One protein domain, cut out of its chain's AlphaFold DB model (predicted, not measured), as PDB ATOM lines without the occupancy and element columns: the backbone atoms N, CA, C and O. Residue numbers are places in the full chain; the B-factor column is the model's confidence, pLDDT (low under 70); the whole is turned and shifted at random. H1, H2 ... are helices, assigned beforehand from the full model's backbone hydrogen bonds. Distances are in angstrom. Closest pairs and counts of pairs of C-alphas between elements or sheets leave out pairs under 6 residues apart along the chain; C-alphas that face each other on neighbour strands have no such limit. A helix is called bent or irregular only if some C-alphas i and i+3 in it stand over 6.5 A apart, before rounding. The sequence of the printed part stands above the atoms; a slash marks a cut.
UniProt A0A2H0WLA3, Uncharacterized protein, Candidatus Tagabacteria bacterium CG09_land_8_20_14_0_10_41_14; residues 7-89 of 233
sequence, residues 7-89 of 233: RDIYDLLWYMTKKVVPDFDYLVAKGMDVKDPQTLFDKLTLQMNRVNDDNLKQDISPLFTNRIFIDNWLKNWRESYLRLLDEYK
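What this domain is: This is residues 7 to 89 of the 233 residues of an uncharacterized protein of Candidatus Tagabacteria bacterium CG09_land_8_20_14_0_10_41_14 (UniProt A0A2H0WLA3). An elongated, open frame of helices with few contacts: H1 packs on H5b, an arm of bent H5, in the middle; the H4 and H5a hairpin makes one end, H2 the other. The printed part has 83 residues, with five named helices, H1 to H5 in order along the chain, and no named strand; its class is all helix, and it is only just compact, close to loose: radius of gyration of the C-alphas 13.9 A, spans 40 by 24 by 19 A.

Where its parts are: H1, residues 7 to 17, begins at C-alpha 7 (117.232, 122.800, 118.465). H2 is residues 24 to 29; H3, 37 to 48, is 16.3 A long; H4, 53 to 63, is only just irregular, C-alphas 59 and 62 being 6.9 A apart. H5, 67 to 86, one helix by its hydrogen bonds, is bent, C-alphas 75 and 78 being 8.2 A apart; its arms are H5a, 67 to 75, and H5b, 78 to 86, ending at C-alpha 86 (112.001, 101.871, 123.322).

How they stand to each other: H1 touches H5b, closest C-alphas Met 16 and Leu 84, 6.1 A. H4 and H5a, a helical hairpin, touch at Ser 61 and Ile 70, closest C-alphas 6.5 A apart, at a shallow tilt of 27 degrees. H2 touches no helix. Each O i to N i+4 pair is within hydrogen-bond range in H1, H2, H3, H5a and H5b; in H4, 5 of 7.

The domain as a whole: The farthest C-alphas, Lys 35 and Thr 65, are 40.5 A apart. The printed part has no cut, no long link and no residue under pLDDT 70.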
ATOM      1  N   ARG A   7     115.917 123.380 118.792       90.75
ATOM      2  CA  ARG A   7     117.232 122.800 118.465       90.75
ATOM      3  C   ARG A   7     117.696 121.722 119.443       90.75
ATOM      4  O   ARG A   7     118.190 120.698 118.993       90.75
ATOM      5  N   ASP A   8     117.489 121.920 120.742       91.31
ATOM      6  CA  ASP A   8     117.941 120.966 121.763       91.31
ATOM      7  C   ASP A   8     117.174 119.637 121.636       91.31
ATOM      8  O   ASP A   8     117.750 118.561 121.779       91.31
ATOM      9  N   ILE A   9     115.885 119.700 121.276       93.31
ATOM     10  CA  ILE A   9     115.045 118.519 121.006       93.31
ATOM     11  C   ILE A   9     115.515 117.799 119.742       93.31
ATOM     12  O   ILE A   9     115.602 116.570 119.716       93.31
ATOM     13  N   TYR A  10     115.838 118.549 118.688       94.25
ATOM     14  CA  TYR A  10     116.383 117.967 117.464       94.25
ATOM     15  C   TYR A  10     117.698 117.232 117.716       94.25
ATOM     16  O   TYR A  10     117.840 116.075 117.309       94.25
ATOM     17  N   ASP A  11     118.621 117.875 118.430       93.88
ATOM     18  CA  ASP A  11     119.914 117.299 118.784       93.88
ATOM     19  C   ASP A  11     119.739 116.068 119.676       93.88
ATOM     20  O   ASP A  11     120.362 115.036 119.429       93.88
ATOM     21  N   LEU A  12     118.834 116.119 120.659       94.31
ATOM     22  CA  LEU A  12     118.494 114.966 121.488       94.31
ATOM     23  C   LEU A  12     118.030 113.775 120.640       94.31
ATOM     24  O   LEU A  12     118.592 112.687 120.768       94.31
ATOM     25  N   LEU A  13     117.046 113.957 119.751       95.06
ATOM     26  CA  LEU A  13     116.566 112.863 118.894       95.06
ATOM     27  C   LEU A  13     117.658 112.356 117.946       95.06
ATOM     28  O   LEU A  13     117.720 111.158 117.645       95.06
ATOM     29  N   TRP A  14     118.551 113.239 117.501       94.88
ATOM     30  CA  TRP A  14     119.720 112.853 116.723       94.88
ATOM     31  C   TRP A  14     120.676 111.965 117.533       94.88
ATOM     32  O   TRP A  14     121.044 110.887 117.060       94.88
ATOM     33  N   TYR A  15     121.013 112.340 118.771       94.56
ATOM     34  CA  TYR A  15     121.829 111.517 119.673       94.56
ATOM     35  C   TYR A  15     121.156 110.180 120.003       94.56
ATOM     36  O   TYR A  15     121.818 109.138 119.988       94.56
ATOM     37  N   MET A  16     119.838 110.179 120.211       94.06
ATOM     38  CA  MET A  16     119.062 108.959 120.439       94.06
ATOM     39  C   MET A  16     119.073 108.028 119.224       94.06
ATOM     40  O   MET A  16     119.237 106.820 119.372       94.06
ATOM     41  N   THR A  17     119.022 108.575 118.005       93.25
ATOM     42  CA  THR A  17     119.182 107.795 116.761       93.25
ATOM     43  C   THR A  17     120.555 107.117 116.685       93.25
ATOM     44  O   THR A  17     120.708 106.058 116.076       93.25
ATOM     45  N   LYS A  18     121.573 107.710 117.316       91.44
ATOM     46  CA  LYS A  18     122.922 107.142 117.439       91.44
ATOM     47  C   LYS A  18     123.088 106.221 118.652       91.44
ATOM     48  O   LYS A  18     124.184 105.697 118.834       91.44
ATOM     49  N   LYS A  19     122.031 105.999 119.444       88.88
ATOM     50  CA  LYS A  19     122.036 105.184 120.673       88.88
ATOM     51  C   LYS A  19     123.095 105.641 121.677       88.88
ATOM     52  O   LYS A  19     123.719 104.826 122.351       88.88
ATOM     53  N   VAL A  20     123.324 106.953 121.752       88.12
ATOM     54  CA  VAL A  20     124.288 107.532 122.693       88.12
ATOM     55  C   VAL A  20     123.773 107.353 124.114       88.12
ATOM     56  O   VAL A  20     122.665 107.775 124.441       88.12
ATOM     57  N   VAL A  21     124.574 106.718 124.963       85.19
ATOM     58  CA  VAL A  21     124.253 106.521 126.378       85.19
ATOM     59  C   VAL A  21     124.504 107.832 127.139       85.19
ATOM     60  O   VAL A  21     125.583 108.408 126.980       85.19
ATOM     61  N   PRO A  22     123.545 108.328 127.943       87.62
ATOM     62  CA  PRO A  22     123.749 109.518 128.768       87.62
ATOM     63  C   PRO A  22     124.885 109.342 129.787       87.62
ATOM     64  O   PRO A  22     125.009 108.288 130.406       87.62
ATOM     65  N   ASP A  23     125.677 110.394 130.005       86.62
ATOM     66  CA  ASP A  23     126.711 110.424 131.046       86.62
ATOM     67  C   ASP A  23     126.082 110.765 132.406       86.62
ATOM     68  O   ASP A  23     125.831 111.931 132.724       86.62
ATOM     69  N   PHE A  24     125.792 109.736 133.203       82.75
ATOM     70  CA  PHE A  24     125.131 109.893 134.501       82.75
ATOM     71  C   PHE A  24     125.969 110.684 135.511       82.75
ATOM     72  O   PHE A  24     125.400 111.469 136.271       82.75
ATOM     73  N   ASP A  25     127.298 110.551 135.493       82.56
ATOM     74  CA  ASP A  25     128.173 111.305 136.398       82.56
ATOM     75  C   ASP A  25     128.105 112.796 136.100       82.56
ATOM     76  O   ASP A  25     127.981 113.621 137.011       82.56
ATOM     77  N   TYR A  26     128.117 113.148 134.814       86.56
ATOM     78  CA  TYR A  26     127.951 114.527 134.389       86.56
ATOM     79  C   TYR A  26     126.582 115.088 134.797       86.56
ATOM     80  O   TYR A  26     126.505 116.214 135.293       86.56
ATOM     81  N   LEU A  27     125.503 114.314 134.641       86.69
ATOM     82  CA  LEU A  27     124.159 114.744 135.039       86.69
ATOM     83  C   LEU A  27     124.053 114.992 136.551       86.69
ATOM     84  O   LEU A  27     123.541 116.036 136.966       86.69
ATOM     85  N   VAL A  28     124.592 114.087 137.371       85.12
ATOM     86  CA  VAL A  28     124.631 114.238 138.834       85.12
ATOM     87  C   VAL A  28     125.484 115.444 139.236       85.12
ATOM     88  O   VAL A  28     125.055 116.249 140.063       85.12
ATOM     89  N   ALA A  29     126.645 115.645 138.605       87.38
ATOM     90  CA  ALA A  29     127.499 116.811 138.848       87.38
ATOM     91  C   ALA A  29     126.816 118.143 138.482       87.38
ATOM     92  O   ALA A  29     127.136 119.188 139.052       87.38
ATOM     93  N   LYS A  30     125.851 118.120 137.555       88.75
ATOM     94  CA  LYS A  30     124.987 119.262 137.218       88.75
ATOM     95  C   LYS A  30     123.780 119.425 138.147       88.75
ATOM     96  O   LYS A  30     122.977 120.328 137.926       88.75
ATOM     97  N   GLY A  31     123.665 118.607 139.192       84.56
ATOM     98  CA  GLY A  31     122.590 118.680 140.181       84.56
ATOM     99  C   GLY A  31     121.280 118.040 139.722       84.56
ATOM    100  O   GLY A  31     120.239 118.295 140.327       84.56
ATOM    101  N   MET A  32     121.299 117.224 138.662       83.19
ATOM    102  CA  MET A  32     120.118 116.459 138.264       83.19
ATOM    103  C   MET A  32     119.921 115.273 139.214       83.19
ATOM    104  O   MET A  32     120.800 114.427 139.361       83.19
ATOM    105  N   ASP A  33     118.740 115.177 139.822       80.19
ATOM    106  CA  ASP A  33     118.340 114.023 140.639       80.19
ATOM    107  C   ASP A  33     117.932 112.845 139.738       80.19
ATOM    108  O   ASP A  33     116.751 112.565 139.543       80.19
ATOM    109  N   VAL A  34     118.900 112.197 139.097       79.62
ATOM    110  CA  VAL A  34     118.681 111.006 138.264       79.62
ATOM    111  C   VAL A  34     119.469 109.847 138.844       79.62
ATOM    112  O   VAL A  34     120.676 109.738 138.661       79.62
ATOM    113  N   LYS A  35     118.760 109.012 139.606       76.69
ATOM    114  CA  LYS A  35     119.338 107.902 140.373       76.69
ATOM    115  C   LYS A  35     119.631 106.674 139.513       76.69
ATOM    116  O   LYS A  35     120.465 105.860 139.882       76.69
ATOM    117  N   ASP A  36     118.942 106.549 138.384       82.62
ATOM    118  CA  ASP A  36     119.063 105.438 137.449       82.62
ATOM    119  C   ASP A  36     118.554 105.843 136.050       82.62
ATOM    120  O   ASP A  36     117.883 106.878 135.898       82.62
ATOM    121  N   PRO A  37     118.874 105.050 135.009       86.25
ATOM    122  CA  PRO A  37     118.399 105.293 133.653       86.25
ATOM    123  C   PRO A  37     116.878 105.398 133.513       86.25
ATOM    124  O   PRO A  37     116.408 106.208 132.717       86.25
ATOM    125  N   GLN A  38     116.108 104.626 134.283       87.75
ATOM    126  CA  GLN A  38     114.649 104.656 134.204       87.75
ATOM    127  C   GLN A  38     114.105 106.017 134.651       87.75
ATOM    128  O   GLN A  38     113.392 106.677 133.899       87.75
ATOM    129  N   THR A  39     114.548 106.500 135.811       89.12
ATOM    130  CA  THR A  39     114.177 107.816 136.344       89.12
ATOM    131  C   THR A  39     114.538 108.948 135.378       89.12
ATOM    132  O   THR A  39     113.780 109.911 135.235       89.12
ATOM    133  N   LEU A  40     115.693 108.854 134.708       91.19
ATOM    134  CA  LEU A  40     116.104 109.826 133.692       91.19
ATOM    135  C   LEU A  40     115.115 109.861 132.523       91.19
ATOM    136  O   LEU A  40     114.645 110.939 132.155       91.19
ATOM    137  N   PHE A  41     114.794 108.703 131.951       90.88
ATOM    138  CA  PHE A  41     113.914 108.624 130.790       90.88
ATOM    139  C   PHE A  41     112.444 108.921 131.118       90.88
ATOM    140  O   PHE A  41     111.751 109.517 130.291       90.88
ATOM    141  N   ASP A  42     111.982 108.619 132.330       90.94
ATOM    142  CA  ASP A  42     110.658 109.027 132.808       90.94
ATOM    143  C   ASP A  42     110.561 110.555 132.905       90.94
ATOM    144  O   ASP A  42     109.630 111.168 132.371       90.94
ATOM    145  N   LYS A  43     111.568 111.200 133.517       91.31
ATOM    146  CA  LYS A  43     111.652 112.668 133.582       91.31
ATOM    147  C   LYS A  43     111.726 113.283 132.187       91.31
ATOM    148  O   LYS A  43     111.007 114.245 131.923       91.31
ATOM    149  N   LEU A  44     112.543 112.721 131.296       91.50
ATOM    150  CA  LEU A  44     112.665 113.179 129.913       91.50
ATOM    151  C   LEU A  44     111.322 113.089 129.182       91.50
ATOM    152  O   LEU A  44     110.899 114.058 128.561       91.50
ATOM    153  N   THR A  45     110.600 111.979 129.332       93.81
ATOM    154  CA  THR A  45     109.289 111.770 128.700       93.81
ATOM    155  C   THR A  45     108.251 112.776 129.192       93.81
ATOM    156  O   THR A  45     107.501 113.335 128.391       93.81
ATOM    157  N   LEU A  46     108.229 113.070 130.495       92.62
ATOM    158  CA  LEU A  46     107.354 114.105 131.051       92.62
ATOM    159  C   LEU A  46     107.667 115.499 130.493       92.62
ATOM    160  O   LEU A  46     106.730 116.262 130.262       92.62
ATOM    161  N   GLN A  47     108.945 115.821 130.259       90.94
ATOM    162  CA  GLN A  47     109.331 117.086 129.622       90.94
ATOM    163  C   GLN A  47     108.928 117.123 128.146       90.94
ATOM    164  O   GLN A  47     108.265 118.067 127.724       90.94
ATOM    165  N   MET A  48     109.184 116.053 127.384       91.38
ATOM    166  CA  MET A  48     108.786 115.964 125.969       91.38
ATOM    167  C   MET A  48     107.271 116.152 125.769       91.38
ATOM    168  O   MET A  48     106.832 116.738 124.780       91.38
ATOM    169  N   ASN A  49     106.446 115.727 126.728       90.31
ATOM    170  CA  ASN A  49     104.995 115.941 126.677       90.31
ATOM    171  C   ASN A  49     104.568 117.406 126.885       90.31
ATOM    172  O   ASN A  49     103.450 117.766 126.518       90.31
ATOM    173  N   ARG A  50     105.423 118.249 127.474       91.06
ATOM    174  CA  ARG A  50     105.142 119.671 127.748       91.06
ATOM    175  C   ARG A  50     105.589 120.600 126.624       91.06
ATOM    176  O   ARG A  50     105.149 121.748 126.585       91.06
ATOM    177  N   VAL A  51     106.429 120.114 125.712       91.00
ATOM    178  CA  VAL A  51     106.913 120.879 124.559       91.00
ATOM    179  C   VAL A  51     105.738 121.401 123.740       91.00
ATOM    180  O   VAL A  51     104.888 120.636 123.281       91.00
ATOM    181  N   ASN A  52     105.730 122.711 123.513       90.75
ATOM    182  CA  ASN A  52     104.760 123.376 122.655       90.75
ATOM    183  C   ASN A  52     105.192 123.274 121.179       90.75
ATOM    184  O   ASN A  52     106.284 123.718 120.817       90.75
ATOM    185  N   ASP A  53     104.320 122.729 120.328       92.00
ATOM    186  CA  ASP A  53     104.636 122.475 118.917       92.00
ATOM    187  C   ASP A  53     104.817 123.756 118.092       92.00
ATOM    188  O   ASP A  53     105.651 123.782 117.184       92.00
ATOM    189  N   ASP A  54     104.103 124.839 118.416       91.44
ATOM    190  CA  ASP A  54     104.258 126.122 117.723       91.44
ATOM    191  C   ASP A  54     105.623 126.747 118.028       91.44
ATOM    192  O   ASP A  54     106.311 127.217 117.119       91.44
ATOM    193  N   ASN A  55     106.052 126.696 119.292       88.81
ATOM    194  CA  ASN A  55     107.377 127.157 119.709       88.81
ATOM    195  C   ASN A  55     108.485 126.326 119.052       88.81
ATOM    196  O   ASN A  55     109.431 126.890 118.498       88.81
ATOM    197  N   LEU A  56     108.346 124.996 119.069       91.69
ATOM    198  CA  LEU A  56     109.269 124.076 118.408       91.69
ATOM    199  C   LEU A  56     109.387 124.413 116.916       91.69
ATOM    200  O   LEU A  56     110.494 124.610 116.413       91.69
ATOM    201  N   LYS A  57     108.249 124.556 116.225       93.44
ATOM    202  CA  LYS A  57     108.187 124.920 114.806       93.44
ATOM    203  C   LYS A  57     108.870 126.258 114.533       93.44
ATOM    204  O   LYS A  57     109.650 126.336 113.584       93.44
ATOM    205  N   GLN A  58     108.601 127.295 115.322       91.38
ATOM    206  CA  GLN A  58     109.195 128.619 115.120       91.38
ATOM    207  C   GLN A  58     110.720 128.613 115.271       91.38
ATOM    208  O   GLN A  58     111.401 129.256 114.472       91.38
ATOM    209  N   ASP A  59     111.256 127.880 116.251       91.75
ATOM    210  CA  ASP A  59     112.702 127.830 116.500       91.75
ATOM    211  C   ASP A  59     113.446 127.007 115.440       91.75
ATOM    212  O   ASP A  59     114.507 127.413 114.961       91.75
ATOM    213  N   ILE A  60     112.884 125.860 115.039       92.69
ATOM    214  CA  ILE A  60     113.590 124.910 114.178       92.69
ATOM    215  C   ILE A  60     113.396 125.174 112.682       92.69
ATOM    216  O   ILE A  60     114.336 125.017 111.906       92.69
ATOM    217  N   SER A  61     112.205 125.610 112.250       92.62
ATOM    218  CA  SER A  61     111.886 125.751 110.820       92.62
ATOM    219  C   SER A  61     112.861 126.652 110.052       92.62
ATOM    220  O   SER A  61     113.174 126.323 108.907       92.62
ATOM    221  N   PRO A  62     113.355 127.784 110.597       93.94
ATOM    222  CA  PRO A  62     114.308 128.641 109.887       93.94
ATOM    223  C   PRO A  62     115.661 127.977 109.594       93.94
ATOM    224  O   PRO A  62     116.379 128.443 108.716       93.94
ATOM    225  N   LEU A  63     116.008 126.898 110.303       93.56
ATOM    226  CA  LEU A  63     117.312 126.234 110.203       93.56
ATOM    227  C   LEU A  63     117.391 125.224 109.053       93.56
ATOM    228  O   LEU A  63     118.471 124.728 108.745       93.56
ATOM    229  N   PHE A  64     116.261 124.926 108.406       93.50
ATOM    230  CA  PHE A  64     116.163 123.911 107.363       93.50
ATOM    231  C   PHE A  64     115.705 124.519 106.038       93.50
ATOM    232  O   PHE A  64     114.626 125.105 105.934       93.50
ATOM    233  N   THR A  65     116.499 124.311 104.986       94.25
ATOM    234  CA  THR A  65     116.130 124.689 103.612       94.25
ATOM    235  C   THR A  65     115.042 123.770 103.047       94.25
ATOM    236  O   THR A  65     114.168 124.214 102.306       94.25
ATOM    237  N   ASN A  66     115.062 122.483 103.414       94.88
ATOM    238  CA  ASN A  66     114.070 121.507 102.970       94.88
ATOM    239  C   ASN A  66     112.809 121.568 103.850       94.88
ATOM    240  O   ASN A  66     112.758 120.964 104.923       94.88
ATOM    241  N   ARG A  67     111.784 122.279 103.367       93.19
ATOM    242  CA  ARG A  67     110.496 122.448 104.062       93.19
ATOM    243  C   ARG A  67     109.738 121.136 104.253       93.19
ATOM    244  O   ARG A  67     109.272 120.862 105.350       93.19
ATOM    245  N   ILE A  68     109.708 120.286 103.227       94.19
ATOM    246  CA  ILE A  68     109.009 118.993 103.274       94.19
ATOM    247  C   ILE A  68     109.594 118.106 104.380       94.19
ATOM    248  O   ILE A  68     108.856 117.460 105.119       94.19
ATOM    249  N   PHE A  69     110.924 118.081 104.505       95.00
ATOM    250  CA  PHE A  69     111.593 117.326 105.559       95.00
ATOM    251  C   PHE A  69     111.193 117.822 106.953       95.00
ATOM    252  O   PHE A  69     110.765 117.014 107.777       95.00
ATOM    253  N   ILE A  70     111.315 119.129 107.217       95.38
ATOM    254  CA  ILE A  70     111.085 119.656 108.567       95.38
ATOM    255  C   ILE A  70     109.608 119.609 108.965       95.38
ATOM    256  O   ILE A  70     109.315 119.300 110.114       95.38
ATOM    257  N   ASP A  71     108.681 119.803 108.025       95.12
ATOM    258  CA  ASP A  71     107.245 119.665 108.291       95.12
ATOM    259  C   ASP A  71     106.884 118.218 108.663       95.12
ATOM    260  O   ASP A  71     106.130 117.979 109.608       95.12
ATOM    261  N   ASN A  72     107.474 117.233 107.975       95.62
ATOM    262  CA  ASN A  72     107.305 115.825 108.333       95.62
ATOM    263  C   ASN A  72     107.964 115.484 109.673       95.62
ATOM    264  O   ASN A  72     107.397 114.715 110.445       95.62
ATOM    265  N   TRP A  73     109.139 116.040 109.972       96.31
ATOM    266  CA  TRP A  73     109.801 115.827 111.258       96.31
ATOM    267  C   TRP A  73     108.961 116.397 112.410       96.31
ATOM    268  O   TRP A  73     108.634 115.665 113.340       96.31
ATOM    269  N   LEU A  74     108.509 117.651 112.292       95.62
ATOM    270  CA  LEU A  74     107.637 118.329 113.260       95.62
ATOM    271  C   LEU A  74     106.311 117.600 113.480       95.62
ATOM    272  O   LEU A  74     105.747 117.663 114.565       95.62
ATOM    273  N   LYS A  75     105.799 116.901 112.466       95.88
ATOM    274  CA  LYS A  75     104.572 116.117 112.605       95.88
ATOM    275  C   LYS A  75     104.762 114.840 113.430       95.88
ATOM    276  O   LYS A  75     103.802 114.399 114.043       95.88
ATOM    277  N   ASN A  76     105.955 114.240 113.412       95.81
ATOM    278  CA  ASN A  76     106.183 112.878 113.917       95.81
ATOM    279  C   ASN A  76     107.238 112.803 115.039       95.81
ATOM    280  O   ASN A  76     107.760 111.721 115.332       95.81
ATOM    281  N   TRP A  77     107.665 113.937 115.602       95.38
ATOM    282  CA  TRP A  77     108.825 113.973 116.496       95.38
ATOM    283  C   TRP A  77     108.563 113.249 117.825       95.38
ATOM    284  O   TRP A  77     109.464 112.577 118.323       95.38
ATOM    285  N   ARG A  78     107.335 113.304 118.367       94.81
ATOM    286  CA  ARG A  78     106.966 112.599 119.610       94.81
ATOM    287  C   ARG A  78     106.887 111.090 119.407       94.81
ATOM    288  O   ARG A  78     107.412 110.337 120.221       94.81
ATOM    289  N   GLU A  79     106.297 110.629 118.306       95.56
ATOM    290  CA  GLU A  79     106.294 109.205 117.958       95.56
ATOM    291  C   GLU A  79     107.719 108.708 117.705       95.56
ATOM    292  O   GLU A  79     108.087 107.609 118.119       95.56
ATOM    293  N   SER A  80     108.547 109.538 117.063       95.38
ATOM    294  CA  SER A  80     109.965 109.243 116.866       95.38
ATOM    295  C   SER A  80     110.700 109.150 118.200       95.38
ATOM    296  O   SER A  80     111.464 108.209 118.379       95.38
ATOM    297  N   TYR A  81     110.441 110.063 119.140       95.69
ATOM    298  CA  TYR A  81     110.982 110.016 120.497       95.69
ATOM    299  C   TYR A  81     110.615 108.709 121.206       95.69
ATOM    300  O   TYR A  81     111.511 108.006 121.660       95.69
ATOM    301  N   LEU A  82     109.328 108.345 121.251       94.44
ATOM    302  CA  LEU A  82     108.874 107.129 121.937       94.44
ATOM    303  C   LEU A  82     109.471 105.862 121.321       94.44
ATOM    304  O   LEU A  82     109.916 104.976 122.045       94.44
ATOM    305  N   ARG A  83     109.540 105.794 119.987       94.88
ATOM    306  CA  ARG A  83     110.200 104.682 119.293       94.88
ATOM    307  C   ARG A  83     111.686 104.615 119.637       94.88
ATOM    308  O   ARG A  83     112.191 103.542 119.937       94.88
ATOM    309  N   LEU A  84     112.386 105.749 119.587       94.31
ATOM    310  CA  LEU A  84     113.811 105.808 119.905       94.31
ATOM    311  C   LEU A  84     114.074 105.444 121.368       94.31
ATOM    312  O   LEU A  84     115.062 104.778 121.646       94.31
ATOM    313  N   LEU A  85     113.197 105.849 122.285       92.12
ATOM    314  CA  LEU A  85     113.265 105.494 123.697       92.12
ATOM    315  C   LEU A  85     113.149 103.978 123.907       92.12
ATOM    316  O   LEU A  85     113.964 103.400 124.623       92.12
ATOM    317  N   ASP A  86     112.189 103.327 123.250       90.25
ATOM    318  CA  ASP A  86     112.001 101.871 123.322       90.25
ATOM    319  C   ASP A  86     113.253 101.103 122.848       90.25
ATOM    320  O   ASP A  86     113.660 100.095 123.430       90.25
ATOM    321  N   GLU A  87     113.963 101.643 121.850       90.88
ATOM    322  CA  GLU A  87     115.202 101.050 121.343       90.88
ATOM    323  C   GLU A  87     116.369 101.033 122.345       90.88
ATOM    324  O   GLU A  87     117.307 100.249 122.146       90.88
ATOM    325  N   TYR A  88     116.340 101.852 123.404       88.31
ATOM    326  CA  TYR A  88     117.387 101.849 124.434       88.31
ATOM    327  C   TYR A  88     117.350 100.607 125.325       88.31
ATOM    328  O   TYR A  88     118.362 100.327 125.967       88.31
ATOM    329  N   LYS A  89     116.234  99.857 125.352       88.12
ATOM    330  CA  LYS A  89     116.034  98.642 126.162       88.12
ATOM    331  C   LYS A  89     116.554  98.797 127.595       88.12
ATOM    332  O   LYS A  89     117.672  98.394 127.916       88.12
TER     333      LYS A  89